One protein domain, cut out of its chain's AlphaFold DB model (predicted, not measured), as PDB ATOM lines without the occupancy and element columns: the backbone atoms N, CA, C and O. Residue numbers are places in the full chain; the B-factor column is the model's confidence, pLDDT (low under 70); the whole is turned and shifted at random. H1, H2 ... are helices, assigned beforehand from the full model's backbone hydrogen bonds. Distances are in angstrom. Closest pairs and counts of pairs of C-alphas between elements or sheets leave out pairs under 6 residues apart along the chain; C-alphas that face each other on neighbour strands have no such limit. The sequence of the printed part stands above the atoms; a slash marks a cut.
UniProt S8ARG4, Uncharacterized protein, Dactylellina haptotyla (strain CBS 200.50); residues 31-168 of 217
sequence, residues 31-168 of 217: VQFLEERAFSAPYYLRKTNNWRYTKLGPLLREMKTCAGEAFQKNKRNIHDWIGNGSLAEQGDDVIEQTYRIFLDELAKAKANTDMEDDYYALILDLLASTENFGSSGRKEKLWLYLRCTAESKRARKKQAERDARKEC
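What this domain is: This is residues 31 to 168 of the 217 residues of an uncharacterized protein of Dactylellina haptotyla (strain CBS 200.50) (UniProt S8ARG4). One helix, H3, lies at the core, with H4 crossing it at a steep tilt and the long H7 crossing it about perpendicular; the free residues 157 to 168 stick out as an arm. H5 follows H4 after a tight link and runs back opposite to it, while the small H1 and H2 lie farthest from the mean of the C-alphas. The printed part has 138 residues with seven named helices, H1 to H7 in chain order, and no named strand; its class is all helix. It is compact, with a radius of gyration of the C-alphas of 15.9 A and spans of 47 by 41 by 30 A.

How they stand to each other: H1, residues 31 to 38, only just touches H3, residues 56 to 73, with 3 pairs of C-alphas within 8 A, the closest being Val 31 and Gly 57 at 6.5 A. H2, residues 42 to 47, touches no helix but is near H5, residues 117 to 130. H3 is the hub, touching four helices. It touches H4, residues 92 to 112, opposite ways at a steep tilt of 60 degrees, their closest C-alphas being Ala 70 and Phe 102 at 4.9 A. H5 only just touches H3, about perpendicular at 74 degrees, with 3 pairs within 8 A and Leu 59 and Ile 123 the closest C-alphas at 6.8 A. H6, residues 138 to 141, is close to but not clearly touching H4, with the C-alphas of Asp 92 and Arg 138 closest at 7.3 A. H7, residues 143 to 167, touches H3 with residues 145 to 153 alone, about perpendicular at 77 degrees; the closest C-alphas are Lys 64 and Cys 148 at 4.8 A. H5 and H7 touch only at their ends, with Thr 130 and Leu 144 the closest C-alphas at 6.2 A. Every O i to N i+4 pair is within hydrogen-bond range in H1, H2, H3, H4, H5 and H7; H6 is too short for such a pair.

Where its parts are: H1 begins at C-alpha 31, (-33.767, 14.000, -4.745). H3 measures 25.7 A from first to last C-alpha, H4 30.0 A and H5 20.1 A. H4 begins at C-alpha 92, (-31.240, 16.744, 22.094). H7, 36.4 A, ends at C-alpha 167, (-1.672, 7.138, -1.979).

The domain as a whole: The two C-alphas farthest apart are those of Pro 42 and Cys 168, 51.8 A. The printed part has no cut. The link from H3 to H4, residues 74 to 91, is long. Mean pLDDT of the printed part is 85.8; residues 31 to 33, 35 to 38, 133 to 134, 136 and 168 are under 70.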
ATOM      1  N   VAL A  31     -33.307  12.741  -4.126       64.62
ATOM      2  CA  VAL A  31     -33.767  14.000  -4.745       64.62
ATOM      3  C   VAL A  31     -35.135  13.826  -5.394       64.62
ATOM      4  O   VAL A  31     -36.055  14.520  -4.990       64.62
ATOM      5  N   GLN A  32     -35.305  12.833  -6.278       65.38
ATOM      6  CA  GLN A  32     -36.607  12.519  -6.894       65.38
ATOM      7  C   GLN A  32     -37.698  12.286  -5.852       65.38
ATOM      8  O   GLN A  32     -38.805  12.783  -5.968       65.38
ATOM      9  N   PHE A  33     -37.374  11.579  -4.774       69.94
ATOM     10  CA  PHE A  33     -38.336  11.331  -3.714       69.94
ATOM     11  C   PHE A  33     -38.678  12.586  -2.901       69.94
ATOM     12  O   PHE A  33     -39.835  12.780  -2.535       69.94
ATOM     13  N   LEU A  34     -37.695  13.445  -2.611       74.12
ATOM     14  CA  LEU A  34     -37.958  14.729  -1.965       74.12
ATOM     15  C   LEU A  34     -38.792  15.641  -2.881       74.12
ATOM     16  O   LEU A  34     -39.729  16.267  -2.397       74.12
ATOM     17  N   GLU A  35     -38.518  15.662  -4.185       67.81
ATOM     18  CA  GLU A  35     -39.295  16.410  -5.183       67.81
ATOM     19  C   GLU A  35     -40.734  15.875  -5.308       67.81
ATOM     20  O   GLU A  35     -41.684  16.651  -5.242       67.81
ATOM     21  N   GLU A  36     -40.921  14.557  -5.422       69.31
ATOM     22  CA  GLU A  36     -42.230  13.938  -5.675       69.31
ATOM     23  C   GLU A  36     -43.114  13.817  -4.427       69.31
ATOM     24  O   GLU A  36     -44.338  13.944  -4.521       69.31
ATOM     25  N   ARG A  37     -42.534  13.528  -3.255       67.38
ATOM     26  CA  ARG A  37     -43.299  13.135  -2.052       67.38
ATOM     27  C   ARG A  37     -43.299  14.165  -0.938       67.38
ATOM     28  O   ARG A  37     -44.252  14.185  -0.166       67.38
ATOM     29  N   ALA A  38     -42.247  14.971  -0.826       69.31
ATOM     30  CA  ALA A  38     -42.122  15.966   0.233       69.31
ATOM     31  C   ALA A  38     -42.476  17.370  -0.278       69.31
ATOM     32  O   ALA A  38     -43.318  18.040   0.309       69.31
ATOM     33  N   PHE A  39     -41.899  17.792  -1.404       78.56
ATOM     34  CA  PHE A  39     -41.970  19.176  -1.882       78.56
ATOM     35  C   PHE A  39     -42.822  19.375  -3.146       78.56
ATOM     36  O   PHE A  39     -42.739  20.415  -3.798       78.56
ATOM     37  N   SER A  40     -43.711  18.425  -3.450       78.12
ATOM     38  CA  SER A  40     -44.765  18.553  -4.470       78.12
ATOM     39  C   SER A  40     -45.989  19.346  -3.984       78.12
ATOM     40  O   SER A  40     -46.992  19.456  -4.689       78.12
ATOM     41  N   ALA A  41     -45.924  19.928  -2.782       81.81
ATOM     42  CA  ALA A  41     -46.999  20.745  -2.237       81.81
ATOM     43  C   ALA A  41     -47.249  22.005  -3.100       81.81
ATOM     44  O   ALA A  41     -46.287  22.645  -3.542       81.81
ATOM     45  N   PRO A  42     -48.514  22.454  -3.260       84.81
ATOM     46  CA  PRO A  42     -48.853  23.646  -4.048       84.81
ATOM     47  C   PRO A  42     -48.123  24.927  -3.622       84.81
ATOM     48  O   PRO A  42     -48.014  25.866  -4.408       84.81
ATOM     49  N   TYR A  43     -47.658  24.995  -2.373       87.94
ATOM     50  CA  TYR A  43     -46.812  26.079  -1.877       87.94
ATOM     51  C   TYR A  43     -45.473  26.139  -2.628       87.94
ATOM     52  O   TYR A  43     -45.169  27.138  -3.276       87.94
ATOM     53  N   TYR A  44     -44.712  25.042  -2.609       87.00
ATOM     54  CA  TYR A  44     -43.385  24.962  -3.218       87.00
ATOM     55  C   TYR A  44     -43.434  25.000  -4.740       87.00
ATOM     56  O   TYR A  44     -42.583  25.634  -5.358       87.00
ATOM     57  N   LEU A  45     -44.462  24.407  -5.354       86.50
ATOM     58  CA  LEU A  45     -44.669  24.505  -6.800       86.50
ATOM     59  C   LEU A  45     -44.897  25.953  -7.246       86.50
ATOM     60  O   LEU A  45     -44.311  26.387  -8.235       86.50
ATOM     61  N   ARG A  46     -45.681  26.735  -6.494       86.44
ATOM     62  CA  ARG A  46     -45.867  28.165  -6.786       86.44
ATOM     63  C   ARG A  46     -44.595  28.964  -6.528       86.44
ATOM     64  O   ARG A  46     -44.183  29.720  -7.400       86.44
ATOM     65  N   LYS A  47     -43.950  28.755  -5.377       86.00
ATOM     66  CA  LYS A  47     -42.746  29.501  -4.978       86.00
ATOM     67  C   LYS A  47     -41.559  29.275  -5.920       86.00
ATOM     68  O   LYS A  47     -40.798  30.197  -6.167       86.00
ATOM     69  N   THR A  48     -41.419  28.074  -6.474       85.12
ATOM     70  CA  THR A  48     -40.288  27.707  -7.352       85.12
ATOM     71  C   THR A  48     -40.632  27.725  -8.843       85.12
ATOM     72  O   THR A  48     -39.807  27.334  -9.673       85.12
ATOM     73  N   ASN A  49     -41.856  28.139  -9.193       85.94
ATOM     74  CA  ASN A  49     -42.423  28.028 -10.536       85.94
ATOM     75  C   ASN A  49     -42.229  26.618 -11.131       85.94
ATOM     76  O   ASN A  49     -41.582  26.433 -12.163       85.94
ATOM     77  N   ASN A  50     -42.746  25.613 -10.422       82.81
ATOM     78  CA  ASN A  50     -42.607  24.188 -10.723       82.81
ATOM     79  C   ASN A  50     -41.144  23.739 -10.870       82.81
ATOM     80  O   ASN A  50     -40.820  22.967 -11.772       82.81
ATOM     81  N   TRP A  51     -40.249  24.249 -10.017       83.06
ATOM     82  CA  TRP A  51     -38.814  23.941 -10.059       83.06
ATOM     83  C   TRP A  51     -38.157  24.233 -11.420       83.06
ATOM     84  O   TRP A  51     -37.140  23.631 -11.797       83.06
ATOM     85  N   ARG A  52     -38.751  25.135 -12.216       80.94
ATOM     86  CA  ARG A  52     -38.279  25.440 -13.570       80.94
ATOM     87  C   ARG A  52     -36.926  26.138 -13.521       80.94
ATOM     88  O   ARG A  52     -36.013  25.720 -14.231       80.94
ATOM     89  N   TYR A  53     -36.811  27.133 -12.645       78.69
ATOM     90  CA  TYR A  53     -35.633  27.992 -12.507       78.69
ATOM     91  C   TYR A  53     -34.777  27.625 -11.293       78.69
ATOM     92  O   TYR A  53     -33.554  27.660 -11.369       78.69
ATOM     93  N   THR A  54     -35.402  27.170 -10.206       81.19
ATOM     94  CA  THR A  54     -34.701  26.695  -9.010       81.19
ATOM     95  C   THR A  54     -34.712  25.173  -8.972       81.19
ATOM     96  O   THR A  54     -35.761  24.553  -9.129       81.19
ATOM     97  N   LYS A  55     -33.550  24.548  -8.761       83.06
ATOM     98  CA  LYS A  55     -33.419  23.086  -8.681       83.06
ATOM     99  C   LYS A  55     -33.207  22.643  -7.235       83.06
ATOM    100  O   LYS A  55     -32.398  23.238  -6.523       83.06
ATOM    101  N   LEU A  56     -33.864  21.554  -6.828       83.69
ATOM    102  CA  LEU A  56     -33.711  21.009  -5.475       83.69
ATOM    103  C   LEU A  56     -32.299  20.454  -5.230       83.69
ATOM    104  O   LEU A  56     -31.762  20.571  -4.133       83.69
ATOM    105  N   GLY A  57     -31.665  19.883  -6.256       84.25
ATOM    106  CA  GLY A  57     -30.311  19.325  -6.159       84.25
ATOM    107  C   GLY A  57     -29.259  20.313  -5.621       84.25
ATOM    108  O   GLY A  57     -28.603  19.991  -4.629       84.25
ATOM    109  N   PRO A  58     -29.086  21.496  -6.242       86.25
ATOM    110  CA  PRO A  58     -28.239  22.569  -5.723       86.25
ATOM    111  C   PRO A  58     -28.588  22.993  -4.291       86.25
ATOM    112  O   PRO A  58     -27.679  23.068  -3.470       86.25
ATOM    113  N   LEU A  59     -29.877  23.162  -3.964       87.94
ATOM    114  CA  LEU A  59     -30.311  23.556  -2.610       87.94
ATOM    115  C   LEU A  59     -29.829  22.546  -1.569       87.94
ATOM    116  O   LEU A  59     -29.185  22.888  -0.580       87.94
ATOM    117  N   LEU A  60     -30.072  21.263  -1.836       88.75
ATOM    118  CA  LEU A  60     -29.639  20.183  -0.956       88.75
ATOM    119  C   LEU A  60     -28.116  20.056  -0.895       88.75
ATOM    120  O   LEU A  60     -27.597  19.586   0.115       88.75
ATOM    121  N   ARG A  61     -27.388  20.412  -1.959       89.19
ATOM    122  CA  ARG A  61     -25.920  20.421  -1.939       89.19
ATOM    123  C   ARG A  61     -25.414  21.470  -0.958       89.19
ATOM    124  O   ARG A  61     -24.581  21.130  -0.127       89.19
ATOM    125  N   GLU A  62     -25.962  22.676  -1.014       91.00
ATOM    126  CA  GLU A  62     -25.581  23.763  -0.115       91.00
ATOM    127  C   GLU A  62     -25.880  23.409   1.346       91.00
ATOM    128  O   GLU A  62     -25.000  23.458   2.208       91.00
ATOM    129  N   MET A  63     -27.089  22.898   1.605       92.69
ATOM    130  CA  MET A  63     -27.472  22.411   2.931       92.69
ATOM    131  C   MET A  63     -26.534  21.308   3.437       92.69
ATOM    132  O   MET A  63     -26.198  21.277   4.618       92.69
ATOM    133  N   LYS A  64     -26.094  20.389   2.566       92.88
ATOM    134  CA  LYS A  64     -25.131  19.334   2.921       92.88
ATOM    135  C   LYS A  64     -23.762  19.907   3.264       92.88
ATOM    136  O   LYS A  64     -23.165  19.444   4.239       92.88
ATOM    137  N   THR A  65     -23.267  20.876   2.500       92.31
ATOM    138  CA  THR A  65     -21.994  21.554   2.784       92.31
ATOM    139  C   THR A  65     -22.041  22.183   4.174       92.31
ATOM    140  O   THR A  65     -21.279  21.762   5.049       92.31
ATOM    141  N   CYS A  66     -23.032  23.045   4.423       94.31
ATOM    142  CA  CYS A  66     -23.227  23.715   5.710       94.31
ATOM    143  C   CYS A  66     -23.420  22.711   6.864       94.31
ATOM    144  O   CYS A  66     -22.809  22.835   7.923       94.31
ATOM    145  N   ALA A  67     -24.222  21.657   6.665       94.19
ATOM    146  CA  ALA A  67     -24.447  20.630   7.689       94.19
ATOM    147  C   ALA A  67     -23.169  19.837   8.008       94.19
ATOM    148  O   ALA A  67     -22.913  19.481   9.161       94.19
ATOM    149  N   GLY A  68     -22.345  19.569   6.993       92.69
ATOM    150  CA  GLY A  68     -21.051  18.919   7.158       92.69
ATOM    151  C   GLY A  68     -20.062  19.782   7.938       92.69
ATOM    152  O   GLY A  68     -19.334  19.255   8.781       92.69
ATOM    153  N   GLU A  69     -20.040  21.087   7.683       94.50
ATOM    154  CA  GLU A  69     -19.220  22.053   8.423       94.50
ATOM    155  C   GLU A  69     -19.667  22.177   9.876       94.50
ATOM    156  O   GLU A  69     -18.838  22.044  10.776       94.50
ATOM    157  N   ALA A  70     -20.971  22.316  10.115       95.44
ATOM    158  CA  ALA A  70     -21.531  22.363  11.459       95.44
ATOM    159  C   ALA A  70     -21.194  21.107  12.273       95.44
ATOM    160  O   ALA A  70     -20.743  21.204  13.416       95.44
ATOM    161  N   PHE A  71     -21.315  19.926  11.659       93.38
ATOM    162  CA  PHE A  71     -20.916  18.666  12.286       93.38
ATOM    163  C   PHE A  71     -19.430  18.654  12.670       93.38
ATOM    164  O   PHE A  71     -19.085  18.186  13.751       93.38
ATOM    165  N   GLN A  72     -18.532  19.169  11.818       91.94
ATOM    166  CA  GLN A  72     -17.108  19.245  12.172       91.94
ATOM    167  C   GLN A  72     -16.839  20.246  13.292       91.94
ATOM    168  O   GLN A  72     -16.072  19.937  14.203       91.94
ATOM    169  N   LYS A  73     -17.470  21.422  13.239       94.50
ATOM    170  CA  LYS A  73     -17.313  22.460  14.264       94.50
ATOM    171  C   LYS A  73     -17.772  21.963  15.635       94.50
ATOM    172  O   LYS A  73     -17.112  22.261  16.625       94.50
ATOM    173  N   ASN A  74     -18.816  21.131  15.685       93.75
ATOM    174  CA  ASN A  74     -19.303  20.531  16.930       93.75
ATOM    175  C   ASN A  74     -18.747  19.129  17.232       93.75
ATOM    176  O   ASN A  74     -19.201  18.484  18.174       93.75
ATOM    177  N   LYS A  75     -17.760  18.628  16.473       90.06
ATOM    178  CA  LYS A  75     -17.291  17.230  16.569       90.06
ATOM    179  C   LYS A  75     -16.872  16.825  17.986       90.06
ATOM    180  O   LYS A  75     -17.061  15.680  18.366       90.06
ATOM    181  N   ARG A  76     -16.336  17.762  18.773       90.88
ATOM    182  CA  ARG A  76     -15.886  17.523  20.158       90.88
ATOM    183  C   ARG A  76     -17.021  17.122  21.106       90.88
ATOM    184  O   ARG A  76     -16.771  16.401  22.060       90.88
ATOM    185  N   ASN A  77     -18.241  17.572  20.822       91.31
ATOM    186  CA  ASN A  77     -19.436  17.280  21.614       91.31
ATOM    187  C   ASN A  77     -20.221  16.081  21.057       91.31
ATOM    188  O   ASN A  77     -21.244  15.696  21.614       91.31
ATOM    189  N   ILE A  78     -19.767  15.499  19.942       89.94
ATOM    190  CA  ILE A  78     -20.398  14.343  19.313       89.94
ATOM    191  C   ILE A  78     -19.655  13.095  19.771       89.94
ATOM    192  O   ILE A  78     -18.473  12.909  19.487       89.94
ATOM    193  N   HIS A  79     -20.369  12.215  20.462       87.12
ATOM    194  CA  HIS A  79     -19.792  10.988  20.983       87.12
ATOM    195  C   HIS A  79     -19.734   9.913  19.894       87.12
ATOM    196  O   HIS A  79     -20.768   9.405  19.447       87.12
ATOM    197  N   ASP A  80     -18.519   9.536  19.490       85.81
ATOM    198  CA  ASP A  80     -18.282   8.562  18.415       85.81
ATOM    199  C   ASP A  80     -18.808   7.152  18.744       85.81
ATOM    200  O   ASP A  80     -19.234   6.424  17.844       85.81
ATOM    201  N   TRP A  81     -18.865   6.776  20.026       82.69
ATOM    202  CA  TRP A  81     -19.420   5.487  20.464       82.69
ATOM    203  C   TRP A  81     -20.954   5.422  20.392       82.69
ATOM    204  O   TRP A  81     -21.523   4.331  20.396       82.69
ATOM    205  N   ILE A  82     -21.647   6.562  20.287       79.44
ATOM    206  CA  ILE A  82     -23.108   6.606  20.171       79.44
ATOM    207  C   ILE A  82     -23.494   6.539  18.691       79.44
ATOM    208  O   ILE A  82     -23.234   7.455  17.906       79.44
ATOM    209  N   GLY A  83     -24.128   5.433  18.291       71.25
ATOM    210  CA  GLY A  83     -24.640   5.263  16.929       71.25
ATOM    211  C   GLY A  83     -23.561   5.365  15.846       71.25
ATOM    212  O   GLY A  83     -23.845   5.872  14.760       71.25
ATOM    213  N   ASN A  84     -22.323   4.948  16.142       79.88
ATOM    214  CA  ASN A  84     -21.147   5.122  15.277       79.88
ATOM    215  C   ASN A  84     -20.910   6.598  14.890       79.88
ATOM    216  O   ASN A  84     -20.685   6.923  13.715       79.88
ATOM    217  N   GLY A  85     -21.056   7.510  15.856       78.81
ATOM    218  CA  GLY A  85     -20.964   8.959  15.674       78.81
ATOM    219  C   GLY A  85     -22.085   9.521  14.796       78.81
ATOM    220  O   GLY A  85     -21.848  10.416  13.977       78.81
ATOM    221  N   SER A  86     -23.278   8.922  14.843       85.62
ATOM    222  CA  SER A  86     -24.470   9.430  14.156       85.62
ATOM    223  C   SER A  86     -25.082  10.557  14.977       85.62
ATOM    224  O   SER A  86     -25.444  10.340  16.132       85.62
ATOM    225  N   LEU A  87     -25.251  11.740  14.372       87.75
ATOM    226  CA  LEU A  87     -25.872  12.888  15.042       87.75
ATOM    227  C   LEU A  87     -27.315  12.585  15.479       87.75
ATOM    228  O   LEU A  87     -27.743  13.019  16.538       87.75
ATOM    229  N   ALA A  88     -28.043  11.777  14.705       87.62
ATOM    230  CA  ALA A  88     -29.444  11.447  14.964       87.62
ATOM    231  C   ALA A  88     -29.679  10.573  16.215       87.62
ATOM    232  O   ALA A  88     -30.831  10.380  16.603       87.62
ATOM    233  N   GLU A  89     -28.620  10.007  16.800       88.00
ATOM    234  CA  GLU A  89     -28.685   9.225  18.046       88.00
ATOM    235  C   GLU A  89     -28.168  10.018  19.265       88.00
ATOM    236  O   GLU A  89     -28.336   9.566  20.399       88.00
ATOM    237  N   GLN A  90     -27.555  11.194  19.053       89.50
ATOM    238  CA  GLN A  90     -27.019  12.044  20.126       89.50
ATOM    239  C   GLN A  90     -28.147  12.693  20.940       89.50
ATOM    240  O   GLN A  90     -29.291  12.747  20.489       89.50
ATOM    241  N   GLY A  91     -27.834  13.181  22.144       88.69
ATOM    242  CA  GLY A  91     -28.786  13.922  22.981       88.69
ATOM    243  C   GLY A  91     -29.351  15.166  22.283       88.69
ATOM    244  O   GLY A  91     -28.703  15.721  21.394       88.69
ATOM    245  N   ASP A  92     -30.549  15.592  22.694       87.94
ATOM    246  CA  ASP A  92     -31.240  16.744  22.094       87.94
ATOM    247  C   ASP A  92     -30.378  18.012  22.151       87.94
ATOM    248  O   ASP A  92     -30.250  18.688  21.134       87.94
ATOM    249  N   ASP A  93     -29.660  18.249  23.252       90.69
ATOM    250  CA  ASP A  93     -28.753  19.397  23.394       90.69
ATOM    251  C   ASP A  93     -27.660  19.432  22.314       90.69
ATOM    252  O   ASP A  93     -27.385  20.472  21.714       90.69
ATOM    253  N   VAL A  94     -27.049  18.277  22.017       92.00
ATOM    254  CA  VAL A  94     -26.000  18.164  20.990       92.00
ATOM    255  C   VAL A  94     -26.597  18.396  19.605       92.00
ATOM    256  O   VAL A  94     -25.989  19.070  18.767       92.00
ATOM    257  N   ILE A  95     -27.787  17.848  19.349       91.38
ATOM    258  CA  ILE A  95     -28.500  18.033  18.083       91.38
ATOM    259  C   ILE A  95     -28.849  19.513  17.889       91.38
ATOM    260  O   ILE A  95     -28.522  20.070  16.841       91.38
ATOM    261  N   GLU A  96     -29.447  20.157  18.889       91.25
ATOM    262  CA  GLU A  96     -29.831  21.570  18.849       91.25
ATOM    263  C   GLU A  96     -28.621  22.488  18.688       91.25
ATOM    264  O   GLU A  96     -28.638  23.385  17.846       91.25
ATOM    265  N   GLN A  97     -27.539  22.246  19.431       93.69
ATOM    266  CA  GLN A  97     -26.312  23.029  19.300       93.69
ATOM    267  C   GLN A  97     -25.714  22.898  17.895       93.69
ATOM    268  O   GLN A  97     -25.348  23.900  17.280       93.69
ATOM    269  N   THR A  98     -25.653  21.676  17.353       94.31
ATOM    270  CA  THR A  98     -25.145  21.460  15.987       94.31
ATOM    271  C   THR A  98     -26.070  22.094  14.945       94.31
ATOM    272  O   THR A  98     -25.594  22.598  13.926       94.31
ATOM    273  N   TYR A  99     -27.380  22.109  15.198       94.12
ATOM    274  CA  TYR A  99     -28.358  22.750  14.325       94.12
ATOM    275  C   TYR A  99     -28.215  24.277  14.312       94.12
ATOM    276  O   TYR A  99     -28.219  24.874  13.240       94.12
ATOM    277  N   ARG A 100     -27.980  24.912  15.468       94.94
ATOM    278  CA  ARG A 100     -27.689  26.358  15.544       94.94
ATOM    279  C   ARG A 100     -26.437  26.726  14.751       94.94
ATOM    280  O   ARG A 100     -26.487  27.634  13.932       94.94
ATOM    281  N   ILE A 101     -25.359  25.952  14.905       96.38
ATOM    282  CA  ILE A 101     -24.132  26.153  14.115       96.38
ATOM    283  C   ILE A 101     -24.431  26.012  12.616       96.38
ATOM    284  O   ILE A 101     -23.910  26.770  11.809       96.38
ATOM    285  N   PHE A 102     -25.284  25.063  12.224       96.38
ATOM    286  CA  PHE A 102     -25.700  24.913  10.830       96.38
ATOM    287  C   PHE A 102     -26.436  26.146  10.289       96.38
ATOM    288  O   PHE A 102     -26.138  26.563   9.172       96.38
ATOM    289  N   LEU A 103     -27.345  26.745  11.063       95.25
ATOM    290  CA  LEU A 103     -28.027  27.980  10.665       95.25
ATOM    291  C   LEU A 103     -27.041  29.150  10.516       95.25
ATOM    292  O   LEU A 103     -27.149  29.914   9.555       95.25
ATOM    293  N   ASP A 104     -26.041  29.243  11.398       95.50
ATOM    294  CA  ASP A 104     -24.975  30.245  11.297       95.50
ATOM    295  C   ASP A 104     -24.122  30.052  10.035       95.50
ATOM    296  O   ASP A 104     -23.793  31.023   9.353       95.50
ATOM    297  N   GLU A 105     -23.768  28.810   9.688       94.56
ATOM    298  CA  GLU A 105     -23.050  28.521   8.438       94.56
ATOM    299  C   GLU A 105     -23.900  28.843   7.208       94.56
ATOM    300  O   GLU A 105     -23.381  29.408   6.249       94.56
ATOM    301  N   LEU A 106     -25.209  28.584   7.255       94.19
ATOM    302  CA  LEU A 106     -26.121  28.945   6.171       94.19
ATOM    303  C   LEU A 106     -26.184  30.468   5.966       94.19
ATOM    304  O   LEU A 106     -26.174  30.953   4.834       94.19
ATOM    305  N   ALA A 107     -26.231  31.236   7.059       93.06
ATOM    306  CA  ALA A 107     -26.218  32.697   7.013       93.06
ATOM    307  C   ALA A 107     -24.883  33.248   6.482       93.06
ATOM    308  O   ALA A 107     -24.873  34.204   5.706       93.06
ATOM    309  N   LYS A 108     -23.755  32.623   6.843       92.81
ATOM    310  CA  LYS A 108     -22.436  32.967   6.287       92.81
ATOM    311  C   LYS A 108     -22.338  32.634   4.807       92.81
ATOM    312  O   LYS A 108     -21.823  33.450   4.052       92.81
ATOM    313  N   ALA A 109     -22.840  31.472   4.389       90.62
ATOM    314  CA  ALA A 109     -22.903  31.107   2.981       90.62
ATOM    315  C   ALA A 109     -23.665  32.187   2.205       90.62
ATOM    316  O   ALA A 109     -23.115  32.748   1.267       90.62
ATOM    317  N   LYS A 110     -24.843  32.607   2.691       91.81
ATOM    318  CA  LYS A 110     -25.601  33.711   2.083       91.81
ATOM    319  C   LYS A 110     -24.769  34.983   1.892       91.81
ATOM    320  O   LYS A 110     -24.845  35.598   0.834       91.81
ATOM    321  N   ALA A 111     -23.995  35.371   2.904       89.31
ATOM    322  CA  ALA A 111     -23.164  36.573   2.855       89.31
ATOM    323  C   ALA A 111     -21.939  36.442   1.928       89.31
ATOM    324  O   ALA A 111     -21.474  37.447   1.406       89.31
ATOM    325  N   ASN A 112     -21.415  35.227   1.738       85.94
ATOM    326  CA  ASN A 112     -20.136  34.996   1.060       85.94
ATOM    327  C   ASN A 112     -20.264  34.527  -0.398       85.94
ATOM    328  O   ASN A 112     -19.310  34.685  -1.155       85.94
ATOM    329  N   THR A 113     -21.378  33.901  -0.790       77.81
ATOM    330  CA  THR A 113     -21.560  33.320  -2.137       77.81
ATOM    331  C   THR A 113     -22.556  34.075  -3.016       77.81
ATOM    332  O   THR A 113     -23.002  33.515  -4.015       77.81
ATOM    333  N   ASP A 114     -22.910  35.319  -2.666       75.81
ATOM    334  CA  ASP A 114     -23.961  36.101  -3.345       75.81
ATOM    335  C   ASP A 114     -25.243  35.278  -3.551       75.81
ATOM    336  O   ASP A 114     -25.885  35.291  -4.603       75.81
ATOM    337  N   MET A 115     -25.611  34.496  -2.533       83.88
ATOM    338  CA  MET A 115     -26.816  33.684  -2.586       83.88
ATOM    339  C   MET A 115     -28.036  34.600  -2.696       83.88
ATOM    340  O   MET A 115     -28.272  35.430  -1.815       83.88
ATOM    341  N   GLU A 116     -28.834  34.407  -3.747       87.69
ATOM    342  CA  GLU A 116     -30.073  35.156  -3.946       87.69
ATOM    343  C   GLU A 116     -30.989  35.038  -2.717       87.69
ATOM    344  O   GLU A 116     -31.161  33.957  -2.142       87.69
ATOM    345  N   ASP A 117     -31.622  36.149  -2.328       87.31
ATOM    346  CA  ASP A 117     -32.501  36.196  -1.153       87.31
ATOM    347  C   ASP A 117     -33.646  35.180  -1.245       87.31
ATOM    348  O   ASP A 117     -33.980  34.526  -0.255       87.31
ATOM    349  N   ASP A 118     -34.200  34.988  -2.444       86.62
ATOM    350  CA  ASP A 118     -35.257  34.008  -2.700       86.62
ATOM    351  C   ASP A 118     -34.767  32.568  -2.522       86.62
ATOM    352  O   ASP A 118     -35.497  31.715  -2.006       86.62
ATOM    353  N   TYR A 119     -33.516  32.301  -2.899       88.62
ATOM    354  CA  TYR A 119     -32.886  30.997  -2.739       88.62
ATOM    355  C   TYR A 119     -32.655  30.677  -1.261       88.62
ATOM    356  O   TYR A 119     -33.027  29.601  -0.788       88.62
ATOM    357  N   TYR A 120     -32.119  31.637  -0.508       90.00
ATOM    358  CA  TYR A 120     -31.937  31.511   0.935       90.00
ATOM    359  C   TYR A 120     -33.277  31.343   1.667       90.00
ATOM    360  O   TYR A 120     -33.442  30.425   2.474       90.00
ATOM    361  N   ALA A 121     -34.272  32.175   1.338       90.31
ATOM    362  CA  ALA A 121     -35.610  32.088   1.916       90.31
ATOM    363  C   ALA A 121     -36.286  30.745   1.607       90.31
ATOM    364  O   ALA A 121     -37.039  30.226   2.429       90.31
ATOM    365  N   LEU A 122     -36.029  30.163   0.435       90.12
ATOM    366  CA  LEU A 122     -36.513  28.829   0.103       90.12
ATOM    367  C   LEU A 122     -35.857  27.751   0.975       90.12
ATOM    368  O   LEU A 122     -36.567  26.866   1.440       90.12
ATOM    369  N   ILE A 123     -34.548  27.824   1.249       91.75
ATOM    370  CA  ILE A 123     -33.889  26.878   2.170       91.75
ATOM    371  C   ILE A 123     -34.514  26.955   3.566       91.75
ATOM    372  O   ILE A 123     -34.809  25.914   4.157       91.75
ATOM    373  N   LEU A 124     -34.744  28.166   4.077       92.25
ATOM    374  CA  LEU A 124     -35.369  28.358   5.387       92.25
ATOM    375  C   LEU A 124     -36.787  27.785   5.438       92.25
ATOM    376  O   LEU A 124     -37.128  27.103   6.402       92.25
ATOM    377  N   ASP A 125     -37.586  27.981   4.389       90.19
ATOM    378  CA  ASP A 125     -38.915  27.372   4.312       90.19
ATOM    379  C   ASP A 125     -38.840  25.843   4.321       90.19
ATOM    380  O   ASP A 125     -39.604  25.202   5.038       90.19
ATOM    381  N   LEU A 126     -37.908  25.246   3.563       89.62
ATOM    382  CA  LEU A 126     -37.723  23.790   3.529       89.62
ATOM    383  C   LEU A 126     -37.364  23.243   4.918       89.62
ATOM    384  O   LEU A 126     -37.857  22.183   5.313       89.62
ATOM    385  N   LEU A 127     -36.522  23.958   5.664       90.31
ATOM    386  CA  LEU A 127     -36.175  23.616   7.041       90.31
ATOM    387  C   LEU A 127     -37.396  23.722   7.957       90.31
ATOM    388  O   LEU A 127     -37.757  22.724   8.572       90.31
ATOM    389  N   ALA A 128     -38.099  24.855   7.950       88.31
ATOM    390  CA  ALA A 128     -39.302  25.068   8.758       88.31
ATOM    391  C   ALA A 128     -40.402  24.035   8.453       88.31
ATOM    392  O   ALA A 128     -41.040  23.493   9.352       88.31
ATOM    393  N   SER A 129     -40.583  23.680   7.180       87.69
ATOM    394  CA  SER A 129     -41.496  22.615   6.765       87.69
ATOM    395  C   SER A 129     -41.127  21.251   7.334       87.69
ATOM    396  O   SER A 129     -41.991  20.397   7.485       87.69
ATOM    397  N   THR A 130     -39.852  20.997   7.605       86.56
ATOM    398  CA  THR A 130     -39.366  19.687   8.060       86.56
ATOM    399  C   THR A 130     -39.040  19.649   9.553       86.56
ATOM    400  O   THR A 130     -38.721  18.578  10.083       86.56
ATOM    401  N   GLU A 131     -39.202  20.789  10.224       84.00
ATOM    402  CA  GLU A 131     -39.135  20.990  11.663       84.00
ATOM    403  C   GLU A 131     -40.407  20.458  12.348       84.00
ATOM    404  O   GLU A 131     -41.361  21.176  12.641       84.00
ATOM    405  N   ASN A 132     -40.454  19.150  12.603       79.12
ATOM    406  CA  ASN A 132     -41.603  18.509  13.250       79.12
ATOM    407  C   ASN A 132     -41.485  18.568  14.779       79.12
ATOM    408  O   ASN A 132     -41.426  17.524  15.431       79.12
ATOM    409  N   PHE A 133     -41.449  19.766  15.368       68.44
ATOM    410  CA  PHE A 133     -41.282  19.936  16.822       68.44
ATOM    411  C   PHE A 133     -42.369  19.245  17.664       68.44
ATOM    412  O   PHE A 133     -42.112  18.890  18.811       68.44
ATOM    413  N   GLY A 134     -43.550  18.996  17.086       66.38
ATOM    414  CA  GLY A 134     -44.630  18.231  17.717       66.38
ATOM    415  C   GLY A 134     -44.442  16.707  17.712       66.38
ATOM    416  O   GLY A 134     -45.252  16.002  18.310       66.38
ATOM    417  N   SER A 135     -43.409  16.175  17.048       72.94
ATOM    418  CA  SER A 135     -43.119  14.739  17.076       72.94
ATOM    419  C   SER A 135     -42.354  14.343  18.341       72.94
ATOM    420  O   SER A 135     -41.396  15.001  18.755       72.94
ATOM    421  N   SER A 136     -42.737  13.205  18.925       69.25
ATOM    422  CA  SER A 136     -42.011  12.559  20.025       69.25
ATOM    423  C   SER A 136     -40.670  11.958  19.578       69.25
ATOM    424  O   SER A 136     -39.794  11.695  20.403       69.25
ATOM    425  N   GLY A 137     -40.470  11.755  18.273       72.75
ATOM    426  CA  GLY A 137     -39.247  11.189  17.719       72.75
ATOM    427  C   GLY A 137     -38.178  12.245  17.433       72.75
ATOM    428  O   GLY A 137     -38.321  13.040  16.507       72.75
ATOM    429  N   ARG A 138     -37.026  12.174  18.117       72.19
ATOM    430  CA  ARG A 138     -35.840  13.024  17.838       72.19
ATOM    431  C   ARG A 138     -35.446  13.039  16.355       72.19
ATOM    432  O   ARG A 138     -35.145  14.074  15.775       72.19
ATOM    433  N   LYS A 139     -35.531  11.871  15.710       74.50
ATOM    434  CA  LYS A 139     -35.212  11.675  14.284       74.50
ATOM    435  C   LYS A 139     -36.230  12.299  13.327       74.50
ATOM    436  O   LYS A 139     -35.973  12.331  12.125       74.50
ATOM    437  N   GLU A 140     -37.389  12.707  13.827       77.75
ATOM    438  CA  GLU A 140     -38.459  13.331  13.049       77.75
ATOM    439  C   GLU A 140     -38.440  14.855  13.177       77.75
ATOM    440  O   GLU A 140     -38.728  15.527  12.187       77.75
ATOM    441  N   LYS A 141     -38.032  15.384  14.344       80.12
ATOM    442  CA  LYS A 141     -37.977  16.827  14.629       80.12
ATOM    443  C   LYS A 141     -37.135  17.614  13.627       80.12
ATOM    444  O   LYS A 141     -37.567  18.672  13.220       80.12
ATOM    445  N   LEU A 142     -35.978  17.099  13.205       87.69
ATOM    446  CA  LEU A 142     -35.054  17.782  12.279       87.69
ATOM    447  C   LEU A 142     -34.633  16.866  11.127       87.69
ATOM    448  O   LEU A 142     -33.458  16.772  10.765       87.69
ATOM    449  N   TRP A 143     -35.577  16.095  10.588       87.62
ATOM    450  CA  TRP A 143     -35.236  14.941   9.756       87.62
ATOM    451  C   TRP A 143     -34.464  15.302   8.479       87.62
ATOM    452  O   TRP A 143     -33.582  14.539   8.076       87.62
ATOM    453  N   LEU A 144     -34.769  16.442   7.846       89.69
ATOM    454  CA  LEU A 144     -34.076  16.881   6.633       89.69
ATOM    455  C   LEU A 144     -32.630  17.263   6.948       89.69
ATOM    456  O   LEU A 144     -31.710  16.780   6.287       89.69
ATOM    457  N   TYR A 145     -32.427  18.049   8.006       91.75
ATOM    458  CA  TYR A 145     -31.103  18.414   8.502       91.75
ATOM    459  C   TYR A 145     -30.274  17.176   8.877       91.75
ATOM    460  O   TYR A 145     -29.175  16.982   8.357       91.75
ATOM    461  N   LEU A 146     -30.825  16.278   9.701       90.56
ATOM    462  CA  LEU A 146     -30.150  15.043  10.114       90.56
ATOM    463  C   LEU A 146     -29.766  14.169   8.910       90.56
ATOM    464  O   LEU A 146     -28.705  13.534   8.908       90.56
ATOM    465  N   ARG A 147     -30.599  14.154   7.861       88.62
ATOM    466  CA  ARG A 147     -30.295  13.461   6.604       88.62
ATOM    467  C   ARG A 147     -29.144  14.126   5.854       88.62
ATOM    468  O   ARG A 147     -28.234  13.410   5.432       88.62
ATOM    469  N   CYS A 148     -29.148  15.453   5.717       90.94
ATOM    470  CA  CYS A 148     -28.043  16.199   5.109       90.94
ATOM    471  C   CYS A 148     -26.718  15.902   5.821       90.94
ATOM    472  O   CYS A 148     -25.743  15.537   5.165       90.94
ATOM    473  N   THR A 149     -26.702  15.921   7.155       90.81
ATOM    474  CA  THR A 149     -25.519  15.569   7.953       90.81
ATOM    475  C   THR A 149     -25.036  14.141   7.680       90.81
ATOM    476  O   THR A 149     -23.841  13.909   7.468       90.81
ATOM    477  N   ALA A 150     -25.952  13.165   7.633       88.19
ATOM    478  CA  ALA A 150     -25.610  11.771   7.350       88.19
ATOM    479  C   ALA A 150     -25.026  11.583   5.938       88.19
ATOM    480  O   ALA A 150     -24.067  10.826   5.756       88.19
ATOM    481  N   GLU A 151     -25.575  12.271   4.935       88.31
ATOM    482  CA  GLU A 151     -25.066  12.224   3.562       88.31
ATOM    483  C   GLU A 151     -23.698  12.895   3.431       88.31
ATOM    484  O   GLU A 151     -22.808  12.318   2.802       88.31
ATOM    485  N   SER A 152     -23.477  14.032   4.092       88.50
ATOM    486  CA  SER A 152     -22.170  14.700   4.131       88.50
ATOM    487  C   SER A 152     -21.099  13.835   4.789       88.50
ATOM    488  O   SER A 152     -19.985  13.725   4.272       88.50
ATOM    489  N   LYS A 153     -21.435  13.134   5.881       88.44
ATOM    490  CA  LYS A 153     -20.527  12.168   6.523       88.44
ATOM    491  C   LYS A 153     -20.169  11.015   5.578       88.44
ATOM    492  O   LYS A 153     -18.997  10.662   5.461       88.44
ATOM    493  N   ARG A 154     -21.156  10.447   4.872       86.88
ATOM    494  CA  ARG A 154     -20.931   9.374   3.881       86.88
ATOM    495  C   ARG A 154     -20.069   9.844   2.711       86.88
ATOM    496  O   ARG A 154     -19.167   9.118   2.305       86.88
ATOM    497  N   ALA A 155     -20.329  11.043   2.193       86.38
ATOM    498  CA  ALA A 155     -19.553  11.629   1.106       86.38
ATOM    499  C   ALA A 155     -18.084  11.820   1.508       86.38
ATOM    500  O   ALA A 155     -17.198  11.396   0.771       86.38
ATOM    501  N   ARG A 156     -17.823  12.352   2.710       86.44
ATOM    502  CA  ARG A 156     -16.461  12.506   3.251       86.44
ATOM    503  C   ARG A 156     -15.754  11.173   3.458       86.44
ATOM    504  O   ARG A 156     -14.602  11.046   3.072       86.44
ATOM    505  N   LYS A 157     -16.446  10.166   4.006       87.31
ATOM    506  CA  LYS A 157     -15.881   8.816   4.157       87.31
ATOM    507  C   LYS A 157     -15.469   8.234   2.800       87.31
ATOM    508  O   LYS A 157     -14.345   7.776   2.650       87.31
ATOM    509  N   LYS A 158     -16.352   8.317   1.800       89.38
ATOM    510  CA  LYS A 158     -16.071   7.847   0.437       89.38
ATOM    511  C   LYS A 158     -14.921   8.618  -0.219       89.38
ATOM    512  O   LYS A 158     -14.165   8.033  -0.988       89.38
ATOM    513  N   GLN A 159     -14.813   9.918   0.047       87.50
ATOM    514  CA  GLN A 159     -13.714  10.737  -0.450       87.50
ATOM    515  C   GLN A 159     -12.384  10.307   0.184       87.50
ATOM    516  O   GLN A 159     -11.458   9.977  -0.544       87.50
ATOM    517  N   ALA A 160     -12.337  10.162   1.511       87.56
ATOM    518  CA  ALA A 160     -11.155   9.683   2.226       87.56
ATOM    519  C   ALA A 160     -10.706   8.282   1.763       87.56
ATOM    520  O   ALA A 160      -9.523   8.052   1.547       87.56
ATOM    521  N   GLU A 161     -11.642   7.353   1.536       89.94
ATOM    522  CA  GLU A 161     -11.334   6.021   0.990       89.94
ATOM    523  C   GLU A 161     -10.739   6.078  -0.427       89.94
ATOM    524  O   GLU A 161      -9.910   5.245  -0.786       89.94
ATOM    525  N   ARG A 162     -11.174   7.034  -1.256       90.25
ATOM    526  CA  ARG A 162     -10.622   7.234  -2.605       90.25
ATOM    527  C   ARG A 162      -9.226   7.828  -2.558       90.25
ATOM    528  O   ARG A 162      -8.389   7.414  -3.351       90.25
ATOM    529  N   ASP A 163      -8.998   8.776  -1.661       88.44
ATOM    530  CA  ASP A 163      -7.709   9.445  -1.530       88.44
ATOM    531  C   ASP A 163      -6.659   8.475  -0.955       88.44
ATOM    532  O   ASP A 163      -5.603   8.306  -1.561       88.44
ATOM    533  N   ALA A 164      -7.016   7.668   0.053       87.25
ATOM    534  CA  ALA A 164      -6.152   6.603   0.582       87.25
ATOM    535  C   ALA A 164      -5.771   5.536  -0.470       87.25
ATOM    536  O   ALA A 164      -4.658   5.014  -0.474       87.25
ATOM    537  N   ARG A 165      -6.680   5.209  -1.402       84.56
ATOM    538  CA  ARG A 165      -6.379   4.281  -2.512       84.56
ATOM    539  C   ARG A 165      -5.381   4.853  -3.514       84.56
ATOM    540  O   ARG A 165      -4.644   4.081  -4.115       84.56
ATOM    541  N   LYS A 166      -5.382   6.170  -3.730       84.12
ATOM    542  CA  LYS A 166      -4.421   6.822  -4.630       84.12
ATOM    543  C   LYS A 166      -3.029   6.839  -4.013       84.12
ATOM    544  O   LYS A 166      -2.074   6.529  -4.710       84.12
ATOM    545  N   GLU A 167      -2.939   7.139  -2.720       73.25
ATOM    546  CA  GLU A 167      -1.672   7.138  -1.979       73.25
ATOM    547  C   GLU A 167      -1.022   5.746  -1.974       73.25
ATOM    548  O   GLU A 167       0.156   5.623  -2.281       73.25
ATOM    549  N   CYS A 168      -1.803   4.678  -1.774       67.00
ATOM    550  CA  CYS A 168      -1.292   3.302  -1.811       67.00
ATOM    551  C   CYS A 168      -0.894   2.812  -3.224       67.00
ATOM    552  O   CYS A 168      -0.238   1.784  -3.351       67.00
TER     553      CYS A 168